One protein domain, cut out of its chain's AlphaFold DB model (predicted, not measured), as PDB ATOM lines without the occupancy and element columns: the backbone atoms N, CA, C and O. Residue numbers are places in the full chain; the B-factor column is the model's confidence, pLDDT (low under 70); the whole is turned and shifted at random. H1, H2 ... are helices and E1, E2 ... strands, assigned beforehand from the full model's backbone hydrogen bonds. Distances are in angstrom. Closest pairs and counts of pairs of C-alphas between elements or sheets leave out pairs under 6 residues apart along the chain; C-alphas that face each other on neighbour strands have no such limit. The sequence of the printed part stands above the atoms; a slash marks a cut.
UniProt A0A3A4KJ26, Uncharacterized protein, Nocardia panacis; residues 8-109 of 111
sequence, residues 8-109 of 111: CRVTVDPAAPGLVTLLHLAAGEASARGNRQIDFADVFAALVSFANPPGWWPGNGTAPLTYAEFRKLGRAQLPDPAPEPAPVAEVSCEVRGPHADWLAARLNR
ATOM      1  N   CYS A   8      21.794 -11.137  21.902       75.81
ATOM      2  CA  CYS A   8      21.309 -10.019  21.057       75.81
ATOM      3  C   CYS A   8      19.792  -9.968  21.154       75.81
ATOM      4  O   CYS A   8      19.086 -10.901  20.764       75.81
ATOM      5  N   ARG A   9      19.298  -8.831  21.629       76.25
ATOM      6  CA  ARG A   9      17.888  -8.490  21.646       76.25
ATOM      7  C   ARG A   9      17.590  -7.567  20.476       76.25
ATOM      8  O   ARG A   9      18.117  -6.463  20.421       76.25
ATOM      9  N   VAL A  10      16.716  -7.998  19.572       70.12
ATOM     10  CA  VAL A  10      16.245  -7.179  18.447       70.12
ATOM     11  C   VAL A  10      14.868  -6.607  18.775       70.12
ATOM     12  O   VAL A  10      13.952  -7.356  19.116       70.12
ATOM     13  N   THR A  11      14.717  -5.292  18.661       73.69
ATOM     14  CA  THR A  11      13.445  -4.575  18.794       73.69
ATOM     15  C   THR A  11      13.023  -4.069  17.421       73.69
ATOM     16  O   THR A  11      13.834  -3.479  16.712       73.69
ATOM     17  N   VAL A  12      11.765  -4.316  17.053       66.44
ATOM     18  CA  VAL A  12      11.153  -3.858  15.799       66.44
ATOM     19  C   VAL A  12       9.888  -3.082  16.157       66.44
ATOM     20  O   VAL A  12       8.987  -3.664  16.761       66.44
ATOM     21  N   ASP A  13       9.822  -1.797  15.812       68.19
ATOM     22  CA  ASP A  13       8.690  -0.921  16.148       68.19
ATOM     23  C   ASP A  13       8.321   0.009  14.973       68.19
ATOM     24  O   ASP A  13       9.198   0.706  14.469       68.19
ATOM     25  N   PRO A  14       7.059   0.054  14.510       64.75
ATOM     26  CA  PRO A  14       5.949  -0.819  14.885       64.75
ATOM     27  C   PRO A  14       6.067  -2.209  14.254       64.75
ATOM     28  O   PRO A  14       6.290  -2.358  13.053       64.75
ATOM     29  N   ALA A  15       5.835  -3.251  15.055       63.31
ATOM     30  CA  ALA A  15       5.675  -4.618  14.567       63.31
ATOM     31  C   ALA A  15       4.268  -5.135  14.875       63.31
ATOM     32  O   ALA A  15       3.811  -5.113  16.018       63.31
ATOM     33  N   ALA A  16       3.586  -5.671  13.861       67.00
ATOM     34  CA  ALA A  16       2.374  -6.446  14.100       67.00
ATOM     35  C   ALA A  16       2.727  -7.647  15.009       67.00
ATOM     36  O   ALA A  16       3.658  -8.381  14.672       67.00
ATOM     37  N   PRO A  17       2.001  -7.917  16.112       65.06
ATOM     38  CA  PRO A  17       2.337  -9.010  17.032       65.06
ATOM     39  C   PRO A  17       2.499 -10.373  16.341       65.06
ATOM     40  O   PRO A  17       3.406 -11.137  16.662       65.06
ATOM     41  N   GLY A  18       1.677 -10.642  15.318       66.50
ATOM     42  CA  GLY A  18       1.774 -11.862  14.512       66.50
ATOM     43  C   GLY A  18       3.068 -11.988  13.695       66.50
ATOM     44  O   GLY A  18       3.481 -13.103  13.395       66.50
ATOM     45  N   LEU A  19       3.736 -10.876  13.364       72.25
ATOM     46  CA  LEU A  19       5.028 -10.879  12.671       72.25
ATOM     47  C   LEU A  19       6.164 -11.311  13.606       72.25
ATOM     48  O   LEU A  19       7.017 -12.096  13.201       72.25
ATOM     49  N   VAL A  20       6.159 -10.850  14.860       74.75
ATOM     50  CA  VAL A  20       7.182 -11.227  15.852       74.75
ATOM     51  C   VAL A  20       7.130 -12.730  16.126       74.75
ATOM     52  O   VAL A  20       8.160 -13.402  16.089       74.75
ATOM     53  N   THR A  21       5.929 -13.280  16.332       75.38
ATOM     54  CA  THR A  21       5.757 -14.726  16.524       75.38
ATOM     55  C   THR A  21       6.196 -15.518  15.295       75.38
ATOM     56  O   THR A  21       6.869 -16.538  15.434       75.38
ATOM     57  N   LEU A  22       5.878 -15.029  14.093       78.50
ATOM     58  CA  LEU A  22       6.300 -15.665  12.850       78.50
ATOM     59  C   LEU A  22       7.829 -15.722  12.714       78.50
ATOM     60  O   LEU A  22       8.374 -16.777  12.400       78.50
ATOM     61  N   LEU A  23       8.525 -14.613  12.971       81.69
ATOM     62  CA  LEU A  23       9.987 -14.559  12.882       81.69
ATOM     63  C   LEU A  23      10.657 -15.479  13.906       81.69
ATOM     64  O   LEU A  23      11.656 -16.119  13.588       81.69
ATOM     65  N   HIS A  24      10.091 -15.590  15.108       82.94
ATOM     66  CA  HIS A  24      10.606 -16.496  16.132       82.94
ATOM     67  C   HIS A  24      10.500 -17.967  15.702       82.94
ATOM     68  O   HIS A  24      11.449 -18.735  15.845       82.94
ATOM     69  N   LEU A  25       9.369 -18.352  15.108       83.50
ATOM     70  CA  LEU A  25       9.176 -19.699  14.569       83.50
ATOM     71  C   LEU A  25      10.089 -19.966  13.368       83.50
ATOM     72  O   LEU A  25      10.698 -21.030  13.290       83.50
ATOM     73  N   ALA A  26      10.250 -18.987  12.476       86.00
ATOM     74  CA  ALA A  26      11.151 -19.097  11.334       86.00
ATOM     75  C   ALA A  26      12.616 -19.244  11.774       86.00
ATOM     76  O   ALA A  26      13.357 -20.029  11.189       86.00
ATOM     77  N   ALA A  27      13.030 -18.560  12.845       84.44
ATOM     78  CA  ALA A  27      14.349 -18.751  13.447       84.44
ATOM     79  C   ALA A  27      14.537 -20.181  13.985       84.44
ATOM     80  O   ALA A  27      15.608 -20.766  13.812       84.44
ATOM     81  N   GLY A  28      13.496 -20.763  14.590       85.31
ATOM     82  CA  GLY A  28      13.492 -22.163  15.021       85.31
ATOM     83  C   GLY A  28      13.680 -23.142  13.858       85.31
ATOM     84  O   GLY A  28      14.538 -24.020  13.930       85.31
ATOM     85  N   GLU A  29      12.939 -22.953  12.762       86.00
ATOM     86  CA  GLU A  29      13.057 -23.760  11.535       86.00
ATOM     87  C   GLU A  29      14.451 -23.639  10.894       86.00
ATOM     88  O   GLU A  29      15.073 -24.649  10.553       86.00
ATOM     89  N   ALA A  30      14.985 -22.415  10.807       82.62
ATOM     90  CA  ALA A  30      16.336 -22.159  10.314       82.62
ATOM     91  C   ALA A  30      17.387 -22.881  11.177       82.62
ATOM     92  O   ALA A  30      18.250 -23.594  10.659       82.62
ATOM     93  N   SER A  31      17.276 -22.765  12.505       85.06
ATOM     94  CA  SER A  31      18.185 -23.426  13.446       85.06
ATOM     95  C   SER A  31      18.104 -24.952  13.352       85.06
ATOM     96  O   SER A  31      19.141 -25.614  13.384       85.06
ATOM     97  N   ALA A  32      16.906 -25.524  13.197       84.75
ATOM     98  CA  ALA A  32      16.714 -26.968  13.038       84.75
ATOM     99  C   ALA A  32      17.399 -27.515  11.771       84.75
ATOM    100  O   ALA A  32      17.825 -28.669  11.738       84.75
ATOM    101  N   ARG A  33      17.554 -26.672  10.742       83.50
ATOM    102  CA  ARG A  33      18.264 -26.981   9.490       83.50
ATOM    103  C   ARG A  33      19.765 -26.683   9.542       83.50
ATOM    104  O   ARG A  33      20.469 -26.956   8.572       83.50
ATOM    105  N   GLY A  34      20.268 -26.140  10.652       84.50
ATOM    106  CA  GLY A  34      21.661 -25.708  10.799       84.50
ATOM    107  C   GLY A  34      21.980 -24.377  10.107       84.50
ATOM    108  O   GLY A  34      23.155 -24.031   9.950       84.50
ATOM    109  N   ASN A  35      20.957 -23.622   9.700       78.44
ATOM    110  CA  ASN A  35      21.111 -22.316   9.073       78.44
ATOM    111  C   ASN A  35      21.329 -21.230  10.133       78.44
ATOM    112  O   ASN A  35      20.762 -21.261  11.222       78.44
ATOM    113  N   ARG A  36      22.148 -20.229   9.790       77.06
ATOM    114  CA  ARG A  36      22.406 -19.044  10.635       77.06
ATOM    115  C   ARG A  36      21.664 -17.795  10.157       77.06
ATOM    116  O   ARG A  36      21.883 -16.710  10.683       77.06
ATOM    117  N   GLN A  37      20.862 -17.941   9.111       78.12
ATOM    118  CA  GLN A  37      20.061 -16.892   8.493       78.12
ATOM    119  C   GLN A  37      18.682 -17.471   8.208       78.12
ATOM    120  O   GLN A  37      18.583 -18.643   7.850       78.12
ATOM    121  N   ILE A  38      17.652 -16.646   8.377       79.62
ATOM    122  CA  ILE A  38      16.276 -16.997   8.030       79.62
ATOM    123  C   ILE A  38      16.106 -16.755   6.533       79.62
ATOM    124  O   ILE A  38      16.331 -15.636   6.064       79.62
ATOM    125  N   ASP A  39      15.696 -17.778   5.790       81.88
ATOM    126  CA  ASP A  39      15.330 -17.637   4.383       81.88
ATOM    127  C   ASP A  39      13.810 -17.762   4.151       81.88
ATOM    128  O   ASP A  39      13.004 -17.945   5.068       81.88
ATOM    129  N   PHE A  40      13.388 -17.644   2.888       79.50
ATOM    130  CA  PHE A  40      11.981 -17.807   2.516       79.50
ATOM    131  C   PHE A  40      11.423 -19.193   2.892       79.50
ATOM    132  O   PHE A  40      10.252 -19.303   3.248       79.50
ATOM    133  N   ALA A  41      12.217 -20.260   2.811       81.31
ATOM    134  CA  ALA A  41      11.763 -21.600   3.169       81.31
ATOM    135  C   ALA A  41      11.517 -21.738   4.677       81.31
ATOM    136  O   ALA A  41      10.639 -22.506   5.070       81.31
ATOM    137  N   ASP A  42      12.266 -21.014   5.504       84.69
ATOM    138  CA  ASP A  42      12.096 -21.003   6.958       84.69
ATOM    139  C   ASP A  42      10.843 -20.211   7.367       84.69
ATOM    140  O   ASP A  42      10.038 -20.686   8.167       84.69
ATOM    141  N   VAL A  43      10.599 -19.056   6.734       82.81
ATOM    142  CA  VAL A  43       9.354 -18.283   6.923       82.81
ATOM    143  C   VAL A  43       8.131 -19.085   6.474       82.81
ATOM    144  O   VAL A  43       7.111 -19.102   7.162       82.81
ATOM    145  N   PHE A  44       8.225 -19.782   5.340       80.50
ATOM    146  CA  PHE A  44       7.144 -20.638   4.854       80.50
ATOM    147  C   PHE A  44       6.862 -21.810   5.801       80.50
ATOM    148  O   PHE A  44       5.703 -22.073   6.111       80.50
ATOM    149  N   ALA A  45       7.906 -22.494   6.277       81.62
ATOM    150  CA  ALA A  45       7.757 -23.584   7.238       81.62
ATOM    151  C   ALA A  45       7.082 -23.099   8.527       81.62
ATOM    152  O   ALA A  45       6.119 -23.713   8.982       81.62
ATOM    153  N   ALA A  46       7.495 -21.937   9.038       81.94
ATOM    154  CA  ALA A  46       6.872 -21.315  10.197       81.94
ATOM    155  C   ALA A  46       5.383 -21.011   9.979       81.94
ATOM    156  O   ALA A  46       4.576 -21.300  10.855       81.94
ATOM    157  N   LEU A  47       5.000 -20.485   8.811       76.88
ATOM    158  CA  LEU A  47       3.602 -20.194   8.468       76.88
ATOM    159  C   LEU A  47       2.731 -21.448   8.366       76.88
ATOM    160  O   LEU A  47       1.574 -21.408   8.775       76.88
ATOM    161  N   VAL A  48       3.272 -22.548   7.836       75.56
ATOM    162  CA  VAL A  48       2.562 -23.836   7.756       75.56
ATOM    163  C   VAL A  48       2.394 -24.459   9.143       75.56
ATOM    164  O   VAL A  48       1.340 -25.016   9.440       75.56
ATOM    165  N   SER A  49       3.408 -24.338  10.001       71.31
ATOM    166  CA  SER A  49       3.372 -24.822  11.385       71.31
ATOM    167  C   SER A  49       2.509 -23.947  12.306       71.31
ATOM    168  O   SER A  49       2.180 -24.356  13.422       71.31
ATOM    169  N   PHE A  50       2.127 -22.743  11.870       69.81
ATOM    170  CA  PHE A  50       1.350 -21.812  12.677       69.81
ATOM    171  C   PHE A  50      -0.147 -22.128  12.604       69.81
ATOM    172  O   PHE A  50      -0.799 -21.913  11.588       69.81
ATOM    173  N   ALA A  51      -0.713 -22.598  13.720       59.16
ATOM    174  CA  ALA A  51      -2.128 -22.970  13.803       59.16
ATOM    175  C   ALA A  51      -3.098 -21.803  13.516       59.16
ATOM    176  O   ALA A  51      -4.215 -22.038  13.066       59.16
ATOM    177  N   ASN A  52      -2.668 -20.559  13.760       62.12
ATOM    178  CA  ASN A  52      -3.431 -19.336  13.504       62.12
ATOM    179  C   ASN A  52      -2.602 -18.369  12.647       62.12
ATOM    180  O   ASN A  52      -1.990 -17.455  13.204       62.12
ATOM    181  N   PRO A  53      -2.537 -18.559  11.317       61.59
ATOM    182  CA  PRO A  53      -1.807 -17.652  10.439       61.59
ATOM    183  C   PRO A  53      -2.245 -16.193  10.666       61.59
ATOM    184  O   PRO A  53      -3.421 -15.944  10.950       61.59
ATOM    185  N   PRO A  54      -1.327 -15.211  10.559       61.78
ATOM    186  CA  PRO A  54      -1.687 -13.803  10.695       61.78
ATOM    187  C   PRO A  54      -2.830 -13.435   9.743       61.78
ATOM    188  O   PRO A  54      -2.867 -13.928   8.623       61.78
ATOM    189  N   GLY A  55      -3.736 -12.536  10.136       60.00
ATOM    190  CA  GLY A  55      -4.912 -12.196   9.313       60.00
ATOM    191  C   GLY A  55      -4.597 -11.594   7.934       60.00
ATOM    192  O   GLY A  55      -5.466 -11.559   7.071       60.00
ATOM    193  N   TRP A  56      -3.361 -11.136   7.714       62.41
ATOM    194  CA  TRP A  56      -2.857 -10.678   6.415       62.41
ATOM    195  C   TRP A  56      -2.305 -11.812   5.540       62.41
ATOM    196  O   TRP A  56      -2.008 -11.590   4.366       62.41
ATOM    197  N   TRP A  57      -2.126 -13.014   6.094       63.25
ATOM    198  CA  TRP A  57      -1.650 -14.170   5.352       63.25
ATOM    199  C   TRP A  57      -2.745 -14.633   4.386       63.25
ATOM    200  O   TRP A  57      -3.854 -14.936   4.834       63.25
ATOM    201  N   PRO A  58      -2.459 -14.724   3.076       59.03
ATOM    202  CA  PRO A  58      -3.418 -15.181   2.079       59.03
ATOM    203  C   PRO A  58      -3.624 -16.700   2.188       59.03
ATOM    204  O   PRO A  58      -3.218 -17.479   1.333       59.03
ATOM    205  N   GLY A  59      -4.257 -17.143   3.272       55.25
ATOM    206  CA  GLY A  59      -4.960 -18.413   3.314       55.25
ATOM    207  C   GLY A  59      -6.344 -18.172   2.733       55.25
ATOM    208  O   GLY A  59      -7.138 -17.455   3.333       55.25
ATOM    209  N   ASN A  60      -6.644 -18.748   1.570       47.72
ATOM    210  CA  ASN A  60      -7.934 -18.629   0.871       47.72
ATOM    211  C   ASN A  60      -9.089 -19.343   1.617       47.72
ATOM    212  O   ASN A  60      -9.850 -20.107   1.024       47.72
ATOM    213  N   GLY A  61      -9.184 -19.207   2.941       53.28
ATOM    214  CA  GLY A  61     -10.212 -19.814   3.790       53.28
ATOM    215  C   GLY A  61     -10.285 -21.349   3.777       53.28
ATOM    216  O   GLY A  61     -11.061 -21.900   4.547       53.28
ATOM    217  N   THR A  62      -9.520 -22.054   2.931       50.00
ATOM    218  CA  THR A  62      -9.678 -23.506   2.705       50.00
ATOM    219  C   THR A  62      -8.401 -24.279   2.335       50.00
ATOM    220  O   THR A  62      -8.413 -25.500   2.456       50.00
ATOM    221  N   ALA A  63      -7.284 -23.637   1.964       56.94
ATOM    222  CA  ALA A  63      -6.000 -24.333   1.782       56.94
ATOM    223  C   ALA A  63      -4.782 -23.407   2.002       56.94
ATOM    224  O   ALA A  63      -4.825 -22.249   1.570       56.94
ATOM    225  N   PRO A  64      -3.700 -23.884   2.652       63.38
ATOM    226  CA  PRO A  64      -2.430 -23.166   2.717       63.38
ATOM    227  C   PRO A  64      -1.778 -23.090   1.329       63.38
ATOM    228  O   PRO A  64      -1.871 -24.030   0.539       63.38
ATOM    229  N   LEU A  65      -1.103 -21.974   1.038       68.50
ATOM    230  CA  LEU A  65      -0.321 -21.815  -0.192       68.50
ATOM    231  C   LEU A  65       0.770 -22.884  -0.287       68.50
ATOM    232  O   LEU A  65       1.376 -23.257   0.716       68.50
ATOM    233  N   THR A  66       1.086 -23.322  -1.501       80.75
ATOM    234  CA  THR A  66       2.305 -24.097  -1.751       80.75
ATOM    235  C   THR A  66       3.542 -23.209  -1.598       80.75
ATOM    236  O   THR A  66       3.495 -21.990  -1.800       80.75
ATOM    237  N   TYR A  67       4.702 -23.816  -1.323       77.25
ATOM    238  CA  TYR A  67       5.964 -23.071  -1.240       77.25
ATOM    239  C   TYR A  67       6.279 -22.308  -2.538       77.25
ATOM    240  O   TYR A  67       6.814 -21.200  -2.505       77.25
ATOM    241  N   ALA A  68       5.918 -22.870  -3.697       76.81
ATOM    242  CA  ALA A  68       6.129 -22.227  -4.991       76.81
ATOM    243  C   ALA A  68       5.286 -20.951  -5.151       76.81
ATOM    244  O   ALA A  68       5.779 -19.954  -5.679       76.81
ATOM    245  N   GLU A  69       4.038 -20.965  -4.685       74.94
ATOM    246  CA  GLU A  69       3.148 -19.798  -4.697       74.94
ATOM    247  C   GLU A  69       3.615 -18.735  -3.705       74.94
ATOM    248  O   GLU A  69       3.727 -17.565  -4.069       74.94
ATOM    249  N   PHE A  70       4.003 -19.142  -2.495       74.75
ATOM    250  CA  PHE A  70       4.601 -18.236  -1.520       74.75
ATOM    251  C   PHE A  70       5.866 -17.559  -2.060       74.75
ATOM    252  O   PHE A  70       6.006 -16.339  -2.000       74.75
ATOM    253  N   ARG A  71       6.779 -18.332  -2.654       73.81
ATOM    254  CA  ARG A  71       8.019 -17.801  -3.231       73.81
ATOM    255  C   ARG A  71       7.753 -16.825  -4.380       73.81
ATOM    256  O   ARG A  71       8.554 -15.917  -4.591       73.81
ATOM    257  N   LYS A  72       6.659 -17.002  -5.129       73.88
ATOM    258  CA  LYS A  72       6.222 -16.032  -6.145       73.88
ATOM    259  C   LYS A  72       5.705 -14.746  -5.505       73.88
ATOM    260  O   LYS A  72       6.099 -13.685  -5.966       73.88
ATOM    261  N   LEU A  73       4.907 -14.829  -4.438       70.06
ATOM    262  CA  LEU A  73       4.427 -13.654  -3.697       70.06
ATOM    263  C   LEU A  73       5.576 -12.853  -3.081       70.06
ATOM    264  O   LEU A  73       5.641 -11.647  -3.271       70.06
ATOM    265  N   GLY A  74       6.539 -13.521  -2.437       64.62
ATOM    266  CA  GLY A  74       7.723 -12.861  -1.874       64.62
ATOM    267  C   GLY A  74       8.639 -12.203  -2.917       64.62
ATOM    268  O   GLY A  74       9.515 -11.423  -2.560       64.62
ATOM    269  N   ARG A  75       8.454 -12.519  -4.206       64.06
ATOM    270  CA  ARG A  75       9.175 -11.917  -5.340       64.06
ATOM    271  C   ARG A  75       8.318 -10.972  -6.178       64.06
ATOM    272  O   ARG A  75       8.857 -10.341  -7.086       64.06
ATOM    273  N   ALA A  76       7.011 -10.911  -5.937       59.72
ATOM    274  CA  ALA A  76       6.127 -10.029  -6.674       59.72
ATOM    275  C   ALA A  76       6.452  -8.585  -6.276       59.72
ATOM    276  O   ALA A  76       6.480  -8.251  -5.093       59.72
ATOM    277  N   GLN A  77       6.737  -7.739  -7.266       53.31
ATOM    278  CA  GLN A  77       6.830  -6.297  -7.053       53.31
ATOM    279  C   GLN A  77       5.508  -5.795  -6.470       53.31
ATOM    280  O   GLN A  77       4.437  -6.226  -6.905       53.31
ATOM    281  N   LEU A  78       5.599  -4.913  -5.470       52.97
ATOM    282  CA  LEU A  78       4.435  -4.229  -4.915       52.97
ATOM    283  C   LEU A  78       3.644  -3.590  -6.075       52.97
ATOM    284  O   LEU A  78       4.270  -3.027  -6.976       52.97
ATOM    285  N   PRO A  79       2.304  -3.718  -6.098       46.41
ATOM    286  CA  PRO A  79       1.491  -3.131  -7.158       46.41
ATOM    287  C   PRO A  79       1.708  -1.613  -7.223       46.41
ATOM    288  O   PRO A  79       1.917  -0.986  -6.190       46.41
ATOM    289  N   ASP A  80       1.669  -1.043  -8.430       40.09
ATOM    290  CA  ASP A  80       1.736   0.403  -8.685       40.09
ATOM    291  C   ASP A  80       0.304   0.962  -8.856       40.09
ATOM    292  O   ASP A  80      -0.454   0.402  -9.659       40.09
ATOM    293  N   PRO A  81      -0.109   2.022  -8.129       53.88
ATOM    294  CA  PRO A  81       0.644   2.741  -7.101       53.88
ATOM    295  C   PRO A  81       0.877   1.890  -5.862       53.88
ATOM    296  O   PRO A  81      -0.035   1.210  -5.383       53.88
ATOM    297  N   ALA A  82       2.104   1.966  -5.337       51.62
ATOM    298  CA  ALA A  82       2.423   1.364  -4.055       51.62
ATOM    299  C   ALA A  82       1.394   1.878  -3.032       51.62
ATOM    300  O   ALA A  82       1.178   3.094  -2.970       51.62
ATOM    301  N   PRO A  83       0.727   0.995  -2.261       58.62
ATOM    302  CA  PRO A  83      -0.097   1.453  -1.148       58.62
ATOM    303  C   PRO A  83       0.748   2.377  -0.266       58.62
ATOM    304  O   PRO A  83       1.971   2.202  -0.219       58.62
ATOM    305  N   GLU A  84       0.116   3.360   0.394       56.78
ATOM    306  CA  GLU A  84       0.846   4.281   1.275       56.78
ATOM    307  C   GLU A  84       1.816   3.477   2.147       56.78
ATOM    308  O   GLU A  84       1.395   2.482   2.755       56.78
ATOM    309  N   PRO A  85       3.114   3.832   2.142       56.97
ATOM    310  CA  PRO A  85       4.098   3.060   2.867       56.97
ATOM    311  C   PRO A  85       3.657   3.019   4.323       56.97
ATOM    312  O   PRO A  85       3.459   4.059   4.955       56.97
ATOM    313  N   ALA A  86       3.484   1.805   4.848       60.50
ATOM    314  CA  ALA A  86       3.333   1.630   6.281       60.50
ATOM    315  C   ALA A  86       4.503   2.353   6.973       60.50
ATOM    316  O   ALA A  86       5.600   2.397   6.397       60.50
ATOM    317  N   PRO A  87       4.296   2.935   8.171       62.47
ATOM    318  CA  PRO A  87       5.383   3.551   8.920       62.47
ATOM    319  C   PRO A  87       6.570   2.589   8.950       62.47
ATOM    320  O   PRO A  87       6.409   1.406   9.260       62.47
ATOM    321  N   VAL A  88       7.733   3.090   8.528       61.53
ATOM    322  CA  VAL A  88       8.950   2.285   8.442       61.53
ATOM    323  C   VAL A  88       9.219   1.728   9.831       61.53
ATOM    324  O   VAL A  88       9.332   2.492  10.786       61.53
ATOM    325  N   ALA A  89       9.285   0.403   9.938       65.06
ATOM    326  CA  ALA A  89       9.642  -0.233  11.191       65.06
ATOM    327  C   ALA A  89      11.096   0.118  11.528       65.06
ATOM    328  O   ALA A  89      12.010  -0.169  10.752       65.06
ATOM    329  N   GLU A  90      11.307   0.736  12.683       68.88
ATOM    330  CA  GLU A  90      12.628   0.931  13.253       68.88
ATOM    331  C   GLU A  90      13.120  -0.402  13.815       68.88
ATOM    332  O   GLU A  90      12.430  -1.057  14.597       68.88
ATOM    333  N   VAL A  91      14.320  -0.814  13.402       67.88
ATOM    334  CA  VAL A  91      14.981  -2.023  13.901       67.88
ATOM    335  C   VAL A  91      16.199  -1.607  14.716       67.88
ATOM    336  O   VAL A  91      17.104  -0.958  14.198       67.88
ATOM    337  N   SER A  92      16.253  -2.020  15.979       76.56
ATOM    338  CA  SER A  92      17.436  -1.874  16.838       76.56
ATOM    339  C   SER A  92      17.869  -3.238  17.382       76.56
ATOM    340  O   SER A  92      17.020  -4.031  17.773       76.56
ATOM    341  N   CYS A  93      19.175  -3.545  17.404       72.94
ATOM    342  CA  CYS A  93      19.718  -4.668  18.193       72.94
ATOM    343  C   CYS A  93      20.533  -4.104  19.355       72.94
ATOM    344  O   CYS A  93      21.410  -3.261  19.165       72.94
ATOM    345  N   GLU A  94      20.259  -4.615  20.546       81.88
ATOM    346  CA  GLU A  94      21.092  -4.455  21.726       81.88
ATOM    347  C   GLU A  94      21.821  -5.776  21.980       81.88
ATOM    348  O   GLU A  94      21.177  -6.814  22.132       81.88
ATOM    349  N   VAL A  95      23.154  -5.748  22.019       81.19
ATOM    350  CA  VAL A  95      23.975  -6.927  22.319       81.19
ATOM    351  C   VAL A  95      24.576  -6.790  23.714       81.19
ATOM    352  O   VAL A  95      25.162  -5.758  24.033       81.19
ATOM    353  N   ARG A  96      24.458  -7.830  24.538       83.25
ATOM    354  CA  ARG A  96      25.016  -7.905  25.894       83.25
ATOM    355  C   ARG A  96      25.830  -9.187  26.057       83.25
ATOM    356  O   ARG A  96      25.517 -10.194  25.433       83.25
ATOM    357  N   GLY A  97      26.852  -9.150  26.911       83.50
ATOM    358  CA  GLY A  97      27.709 -10.304  27.203       83.50
ATOM    359  C   GLY A  97      29.202 -10.037  26.977       83.50
ATOM    360  O   GLY A  97      29.580  -8.931  26.572       83.50
ATOM    361  N   PRO A  98      30.070 -11.022  27.270       83.62
ATOM    362  CA  PRO A  98      31.525 -10.865  27.211       83.62
ATOM    363  C   PRO A  98      32.072 -10.531  25.823       83.62
ATOM    364  O   PRO A  98      33.158  -9.964  25.725       83.62
ATOM    365  N   HIS A  99      31.349 -10.877  24.756       84.25
ATOM    366  CA  HIS A  99      31.762 -10.649  23.371       84.25
ATOM    367  C   HIS A  99      30.812  -9.703  22.626       84.25
ATOM    368  O   HIS A  99      30.774  -9.714  21.390       84.25
ATOM    369  N   ALA A 100      30.067  -8.862  23.352       81.19
ATOM    370  CA  ALA A 100      29.072  -7.960  22.775       81.19
ATOM    371  C   ALA A 100      29.639  -7.066  21.657       81.19
ATOM    372  O   ALA A 100      29.039  -6.980  20.587       81.19
ATOM    373  N   ASP A 101      30.828  -6.485  21.851       82.12
ATOM    374  CA  ASP A 101      31.476  -5.622  20.851       82.12
ATOM    375  C   ASP A 101      31.803  -6.373  19.552       82.12
ATOM    376  O   ASP A 101      31.607  -5.862  18.446       82.12
ATOM    377  N   TRP A 102      32.281  -7.616  19.673       80.25
ATOM    378  CA  TRP A 102      32.593  -8.461  18.522       80.25
ATOM    379  C   TRP A 102      31.324  -8.850  17.756       80.25
ATOM    380  O   TRP A 102      31.293  -8.768  16.523       80.25
ATOM    381  N   LEU A 103      30.272  -9.239  18.478       75.75
ATOM    382  CA  LEU A 103      29.004  -9.653  17.889       75.75
ATOM    383  C   LEU A 103      28.283  -8.463  17.233       75.75
ATOM    384  O   LEU A 103      27.860  -8.574  16.080       75.75
ATOM    385  N   ALA A 104      28.249  -7.296  17.884       77.38
ATOM    386  CA  ALA A 104      27.705  -6.059  17.321       77.38
ATOM    387  C   ALA A 104      28.448  -5.631  16.042       77.38
ATOM    388  O   ALA A 104      27.827  -5.348  15.014       77.38
ATOM    389  N   ALA A 105      29.787  -5.662  16.050       80.00
ATOM    390  CA  ALA A 105      30.593  -5.334  14.873       80.00
ATOM    391  C   ALA A 105      30.382  -6.310  13.704       80.00
ATOM    392  O   ALA A 105      30.580  -5.943  12.542       80.00
ATOM    393  N   ARG A 106      30.011  -7.561  13.994       77.00
ATOM    394  CA  ARG A 106      29.713  -8.570  12.976       77.00
ATOM    395  C   ARG A 106      28.314  -8.400  12.388       77.00
ATOM    396  O   ARG A 106      28.183  -8.525  11.172       77.00
ATOM    397  N   LEU A 107      27.317  -8.081  13.212       70.88
ATOM    398  CA  LEU A 107      25.949  -7.797  12.767       70.88
ATOM    399  C   LEU A 107      25.913  -6.593  11.813       70.88
ATOM    400  O   LEU A 107      25.384  -6.711  10.712       70.88
ATOM    401  N   ASN A 108      26.590  -5.497  12.167       67.94
ATOM    402  CA  ASN A 108      26.627  -4.268  11.360       67.94
ATOM    403  C   ASN A 108      27.403  -4.390  10.034       67.94
ATOM    404  O   ASN A 108      27.323  -3.501   9.193       67.94
ATOM    405  N   ARG A 109      28.196  -5.454   9.832       62.38
ATOM    406  CA  ARG A 109      28.905  -5.714   8.559       62.38
ATOM    407  C   ARG A 109      28.127  -6.595   7.587       62.38
ATOM    408  O   ARG A 109      28.547  -6.722   6.442       62.38
TER     409      ARG A 109
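AT A GLANCE: This is residues 8 to 109 of the 111 residues of an uncharacterized protein of Nocardia panacis (UniProt A0A3A4KJ26). Look for two groups of parts in a loose model: a two-stranded ribbon, E1 beside E2, with the short helix H4 folding back beside E2, and a row of three helices, H1, H2 and H3, each set at a large angle to the next. One long loop, residues 50 to 66, links H2 to H3 within the helix row, and a second, residues 74 to 89, leads from H3 back to E2 of the ribbon, with its residues 75 to 85 sticking out free. You will read 102 residues with four named helices and two named strands, in the order E1, H1, H2, H3, E2, H4; the sheet order is E1 - E2, antiparallel, and the class is mixed, helices and strands. The whole is loose, with a radius of gyration of the C-alphas of 16.0 A and spans of 49 by 35 by 22 A.

HOW THE PARTS SIT: Start at E1, residues 8 to 13, and set it beside E2, residues 90 to 96: they are antiparallel neighbours, their directions 161 degrees apart. Check N 9 and O 94, 2.8 A apart, and N 90 and O 13, also 2.8 A, both within hydrogen-bond range. Go on to H1, residues 17 to 32, which touches H2, residues 40 to 49; their closest C-alphas are those of Ala 26 and Val 43, 4.8 A apart, and at 70.2 degrees their lines are only just about perpendicular. Next, H2 touches H3, residues 67 to 73, at a steep tilt of 65 degrees, opposite ways; their closest C-alphas are those of Phe 44 and Tyr 67, 6.7 A apart. H1 and H3 are apart. Last comes H4, residues 100 to 107, which touches no helix; its closest C-alpha to E2 is that of Ala 104, 6.3 A from that of Val 95. In H1, H2, H3 and H4 every O i to N i+4 pair is within hydrogen-bond range.

IN THESE COORDINATES: Find C-alpha 8 at (21.309, -10.019, 21.057), where E1 begins its 16.3 A. From C-alpha 17 at (2.337, -9.010, 17.032), H1 runs 23.3 A to Ala 32. H2 measures 14.2 A and H3 9.9 A. E2 covers 19.8 A, and H4 runs 10.5 A to C-alpha 107 at (25.949, -7.797, 12.767).

THE WHOLE: The C-alphas farthest apart are those of Thr 62 and Pro 98, at 49.6 A. The printed part has no cut. The links H2 to H3 and H3 to E2 are long, with 17 and 16 residues. The mean pLDDT of the printed part is 71.2; look for values under 70 at residues 12 to 18, 50 to 65, 74 to 91 and 108 to 109.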